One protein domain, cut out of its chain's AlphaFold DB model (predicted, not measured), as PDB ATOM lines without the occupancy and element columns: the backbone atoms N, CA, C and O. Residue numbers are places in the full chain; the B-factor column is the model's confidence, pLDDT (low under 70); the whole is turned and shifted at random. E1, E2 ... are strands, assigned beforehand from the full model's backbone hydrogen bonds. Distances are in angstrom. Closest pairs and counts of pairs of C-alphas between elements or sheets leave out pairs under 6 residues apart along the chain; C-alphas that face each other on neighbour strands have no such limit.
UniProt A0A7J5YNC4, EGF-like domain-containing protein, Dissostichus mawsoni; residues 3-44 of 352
ATOM      1  N   TYR A   3     177.574 120.859 185.718       93.62
ATOM      2  CA  TYR A   3     176.765 122.076 185.593       93.62
ATOM      3  C   TYR A   3     175.363 121.821 186.143       93.62
ATOM      4  O   TYR A   3     174.816 120.743 185.922       93.62
ATOM      5  N   TRP A   4     174.782 122.792 186.848       93.19
ATOM      6  CA  TRP A   4     173.417 122.678 187.368       93.19
ATOM      7  C   TRP A   4     172.759 124.045 187.576       93.19
ATOM      8  O   TRP A   4     173.434 125.056 187.800       93.19
ATOM      9  N   SER A   5     171.429 124.062 187.525       93.44
ATOM     10  CA  SER A   5     170.585 125.195 187.903       93.44
ATOM     11  C   SER A   5     170.236 125.146 189.393       93.44
ATOM     12  O   SER A   5     169.967 124.088 189.958       93.44
ATOM     13  N   ASP A   6     170.226 126.306 190.046       90.38
ATOM     14  CA  ASP A   6     169.689 126.492 191.395       90.38
ATOM     15  C   ASP A   6     168.559 127.525 191.318       90.38
ATOM     16  O   ASP A   6     168.803 128.733 191.235       90.38
ATOM     17  N   ALA A   7     167.314 127.041 191.316       88.25
ATOM     18  CA  ALA A   7     166.124 127.881 191.188       88.25
ATOM     19  C   ALA A   7     165.948 128.838 192.380       88.25
ATOM     20  O   ALA A   7     165.538 129.984 192.193       88.25
ATOM     21  N   LYS A   8     166.321 128.409 193.598       87.50
ATOM     22  CA  LYS A   8     166.226 129.236 194.815       87.50
ATOM     23  C   LYS A   8     167.231 130.379 194.777       87.50
ATOM     24  O   LYS A   8     166.895 131.514 195.098       87.50
ATOM     25  N   LYS A   9     168.465 130.082 194.371       88.00
ATOM     26  CA  LYS A   9     169.533 131.083 194.258       88.00
ATOM     27  C   LYS A   9     169.486 131.862 192.947       88.00
ATOM     28  O   LYS A   9     170.203 132.850 192.830       88.00
ATOM     29  N   ARG A  10     168.650 131.449 191.986       90.38
ATOM     30  CA  ARG A  10     168.513 132.052 190.650       90.38
ATOM     31  C   ARG A  10     169.843 132.126 189.898       90.38
ATOM     32  O   ARG A  10     170.197 133.152 189.306       90.38
ATOM     33  N   VAL A  11     170.601 131.031 189.957       92.81
ATOM     34  CA  VAL A  11     171.925 130.922 189.333       92.81
ATOM     35  C   VAL A  11     172.106 129.606 188.594       92.81
ATOM     36  O   VAL A  11     171.511 128.593 188.954       92.81
ATOM     37  N   VAL A  12     173.006 129.608 187.615       93.56
ATOM     38  CA  VAL A  12     173.622 128.385 187.087       93.56
ATOM     39  C   VAL A  12     175.045 128.319 187.611       93.56
ATOM     40  O   VAL A  12     175.792 129.297 187.542       93.56
ATOM     41  N   SER A  13     175.410 127.179 188.181       94.00
ATOM     42  CA  SER A  13     176.727 126.945 188.768       94.00
ATOM     43  C   SER A  13     177.456 125.825 188.039       94.00
ATOM     44  O   SER A  13     176.834 124.973 187.404       94.00
ATOM     45  N   ALA A  14     178.779 125.827 188.166       95.00
ATOM     46  CA  ALA A  14     179.624 124.730 187.737       95.00
ATOM     47  C   ALA A  14     180.679 124.397 188.792       95.00
ATOM     48  O   ALA A  14     181.059 125.247 189.595       95.00
ATOM     49  N   ALA A  15     181.142 123.155 188.792       96.50
ATOM     50  CA  ALA A  15     182.227 122.679 189.644       96.50
ATOM     51  C   ALA A  15     182.982 121.551 188.939       96.50
ATOM     52  O   ALA A  15     182.514 121.005 187.934       96.50
ATOM     53  N   ASP A  16     184.143 121.177 189.461       95.94
ATOM     54  CA  ASP A  16     184.817 119.976 188.994       95.94
ATOM     55  C   ASP A  16     183.964 118.725 189.276       95.94
ATOM     56  O   ASP A  16     183.412 118.566 190.364       95.94
ATOM     57  N   LYS A  17     183.843 117.833 188.280       93.94
ATOM     58  CA  LYS A  17     182.921 116.682 188.347       93.94
ATOM     59  C   LYS A  17     183.393 115.633 189.359       93.94
ATOM     60  O   LYS A  17     182.556 114.983 189.973       93.94
ATOM     61  N   ASN A  18     184.708 115.471 189.512       95.44
ATOM     62  CA  ASN A  18     185.291 114.371 190.280       95.44
ATOM     63  C   ASN A  18     185.604 114.785 191.723       95.44
ATOM     64  O   ASN A  18     185.383 114.017 192.650       95.44
ATOM     65  N   SER A  19     186.107 116.003 191.921       95.56
ATOM     66  CA  SER A  19     186.500 116.523 193.236       95.56
ATOM     67  C   SER A  19     185.437 117.397 193.902       95.56
ATOM     68  O   SER A  19     185.550 117.684 195.093       95.56
ATOM     69  N   GLY A  20     184.453 117.899 193.146       92.31
ATOM     70  CA  GLY A  20     183.481 118.889 193.626       92.31
ATOM     71  C   GLY A  20     184.085 120.262 193.962       92.31
ATOM     72  O   GLY A  20     183.366 121.158 194.408       92.31
ATOM     73  N   LYS A  21     185.398 120.448 193.762       93.50
ATOM     74  CA  LYS A  21     186.112 121.705 194.011       93.50
ATOM     75  C   LYS A  21     185.949 122.669 192.831       93.50
ATOM     76  O   LYS A  21     185.303 122.362 191.831       93.50
ATOM     77  N   ASN A  22     186.543 123.854 192.964       93.19
ATOM     78  CA  ASN A  22     186.512 124.914 191.954       93.19
ATOM     79  C   ASN A  22     185.081 125.316 191.550       93.19
ATOM     80  O   ASN A  22     184.709 125.334 190.376       93.19
ATOM     81  N   ARG A  23     184.246 125.574 192.564       92.88
ATOM     82  CA  ARG A  23     182.856 125.970 192.361       92.88
ATOM     83  C   ARG A  23     182.783 127.413 191.871       92.88
ATOM     84  O   ARG A  23     183.257 128.321 192.546       92.88
ATOM     85  N   GLN A  24     182.088 127.614 190.761       94.75
ATOM     86  CA  GLN A  24     181.876 128.914 190.137       94.75
ATOM     87  C   GLN A  24     180.403 129.141 189.798       94.75
ATOM     88  O   GLN A  24     179.654 128.202 189.520       94.75
ATOM     89  N   VAL A  25     179.987 130.406 189.819       93.56
ATOM     90  CA  VAL A  25     178.660 130.837 189.370       93.56
ATOM     91  C   VAL A  25     178.805 131.402 187.963       93.56
ATOM     92  O   VAL A  25     179.485 132.406 187.787       93.56
ATOM     93  N   LEU A  26     178.173 130.756 186.984       91.62
ATOM     94  CA  LEU A  26     178.288 131.104 185.565       91.62
ATOM     95  C   LEU A  26     177.266 132.156 185.140       91.62
ATOM     96  O   LEU A  26     177.596 133.089 184.421       91.62
ATOM     97  N   LEU A  27     176.023 132.011 185.601       87.75
ATOM     98  CA  LEU A  27     174.922 132.917 185.281       87.75
ATOM     99  C   LEU A  27     174.216 133.329 186.572       87.75
ATOM    100  O   LEU A  27     174.013 132.498 187.462       87.75
ATOM    101  N   LYS A  28     173.843 134.610 186.676       87.25
ATOM    102  CA  LYS A  28     173.120 135.198 187.816       87.25
ATOM    103  C   LYS A  28     171.878 135.940 187.335       87.25
ATOM    104  O   LYS A  28     171.863 136.430 186.214       87.25
ATOM    105  N   ARG A  29     170.894 136.088 188.230       76.75
ATOM    106  CA  ARG A  29     169.633 136.822 187.991       76.75
ATOM    107  C   ARG A  29     168.792 136.227 186.860       76.75
ATOM    108  O   ARG A  29     168.133 136.952 186.128       76.75
ATOM    109  N   LEU A  30     168.807 134.903 186.739       72.69
ATOM    110  CA  LEU A  30     167.882 134.211 185.851       72.69
ATOM    111  C   LEU A  30     166.493 134.177 186.487       72.69
ATOM    112  O   LEU A  30     166.368 133.993 187.704       72.69
ATOM    113  N   ASP A  31     165.458 134.318 185.667       77.38
ATOM    114  CA  ASP A  31     164.086 134.124 186.117       77.38
ATOM    115  C   ASP A  31     163.827 132.616 186.211       77.38
ATOM    116  O   ASP A  31     163.601 131.942 185.215       77.38
ATOM    117  N   GLN A  32     164.025 132.075 187.419       78.19
ATOM    118  CA  GLN A  32     163.859 130.660 187.786       78.19
ATOM    119  C   GLN A  32     164.442 129.653 186.771       78.19
ATOM    120  O   GLN A  32     163.717 129.061 185.974       78.19
ATOM    121  N   PRO A  33     165.758 129.380 186.811       78.25
ATOM    122  CA  PRO A  33     166.344 128.385 185.920       78.25
ATOM    123  C   PRO A  33     165.862 126.967 186.284       78.25
ATOM    124  O   PRO A  33     166.187 126.462 187.358       78.25
ATOM    125  N   PHE A  34     165.112 126.319 185.383       82.88
ATOM    126  CA  PHE A  34     164.570 124.966 185.586       82.88
ATOM    127  C   PHE A  34     165.576 123.866 185.230       82.88
ATOM    128  O   PHE A  34     165.985 123.103 186.101       82.88
ATOM    129  N   SER A  35     166.021 123.804 183.971       85.62
ATOM    130  CA  SER A  35     166.896 122.738 183.463       85.62
ATOM    131  C   SER A  35     168.114 123.298 182.732       85.62
ATOM    132  O   SER A  35     168.046 124.359 182.112       85.62
ATOM    133  N   VAL A  36     169.232 122.574 182.801       90.56
ATOM    134  CA  VAL A  36     170.480 122.887 182.096       90.56
ATOM    135  C   VAL A  36     170.839 121.696 181.214       90.56
ATOM    136  O   VAL A  36     170.997 120.582 181.708       90.56
ATOM    137  N   LYS A  37     171.009 121.936 179.910       90.88
ATOM    138  CA  LYS A  37     171.497 120.946 178.944       90.88
ATOM    139  C   LYS A  37     172.749 121.486 178.267       90.88
ATOM    140  O   LYS A  37     172.757 122.612 177.783       90.88
ATOM    141  N   ILE A  38     173.802 120.676 178.230       89.31
ATOM    142  CA  ILE A  38     175.015 121.006 177.481       89.31
ATOM    143  C   ILE A  38     174.784 120.577 176.035       89.31
ATOM    144  O   ILE A  38     174.477 119.414 175.774       89.31
ATOM    145  N   ILE A  39     174.922 121.515 175.106       89.19
ATOM    146  CA  ILE A  39     174.813 121.257 173.671       89.19
ATOM    147  C   ILE A  39     176.223 121.365 173.105       89.19
ATOM    148  O   ILE A  39     176.798 122.449 173.064       89.19
ATOM    149  N   HIS A  40     176.807 120.226 172.746       88.25
ATOM    150  CA  HIS A  40     178.147 120.166 172.177       88.25
ATOM    151  C   HIS A  40     178.255 118.945 171.250       88.25
ATOM    152  O   HIS A  40     177.833 117.868 171.677       88.25
ATOM    153  N   PRO A  41     178.851 119.053 170.045       87.56
ATOM    154  CA  PRO A  41     178.968 117.929 169.107       87.56
ATOM    155  C   PRO A  41     179.637 116.687 169.713       87.56
ATOM    156  O   PRO A  41     179.179 115.571 169.516       87.56
ATOM    157  N   LEU A  42     180.660 116.873 170.556       87.44
ATOM    158  CA  LEU A  42     181.325 115.758 171.259       87.44
ATOM    159  C   LEU A  42     180.435 115.014 172.273       87.44
ATOM    160  O   LEU A  42     180.790 113.921 172.696       87.44
ATOM    161  N   LEU A  43     179.312 115.601 172.700       84.50
ATOM    162  CA  LEU A  43     178.317 114.931 173.549       84.50
ATOM    163  C   LEU A  43     177.200 114.274 172.724       84.50
ATOM    164  O   LEU A  43     176.313 113.641 173.288       84.50
ATOM    165  N   GLN A  44     177.240 114.442 171.404       84.62
ATOM    166  CA  GLN A  44     176.337 113.856 170.420       84.62
ATOM    167  C   GLN A  44     177.155 112.934 169.513       84.62
ATOM    168  O   GLN A  44     177.209 113.108 168.300       84.62
TER     169      GLN A  44
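AT A GLANCE: This is residues 3 to 44 of the 352 residues of the protein "EGF-like domain-containing protein" of Dissostichus mawsoni (UniProt A0A7J5YNC4). Little regular structure is present: a small sheet of three antiparallel strands, in the order E1, E2, E3, is followed by a long tail, residues 29 to 44, that folds back past E1 and sticks out with residues 39 to 44. The printed part has 42 residues, with no named helix, and is all strand by class, though 14 residues are in named elements. It is only just loose, close to compact, with a radius of gyration of the C-alphas of 11.4 A, and flat, spanning 29 by 24 by 12 A.

IN THESE COORDINATES: E2, residues 11 to 15, is 13.2 A long. E1, residues 3 to 6, begins at C-alpha 3 (176.765, 122.076, 185.593). E3, residues 24 to 28, is 11.0 A long and ends at C-alpha 28 (173.120, 135.198, 187.816).

HOW THE PARTS SIT: The strands form a meander, each the antiparallel neighbour of the one before. In the hairpin E1 and E2, at 146 degrees, N 6 and O 11 are 2.8 A apart, within hydrogen-bond range. In the hairpin E2 and E3, at 164 degrees, N 24 and O 14 are 2.8 A apart, also within range.

THE WHOLE: The C-alphas farthest apart, of Lys 8 and Leu 42, are separated by 31.1 A. The printed part has no cut, and no link between its strands is long. No printed residue is under 70 in pLDDT.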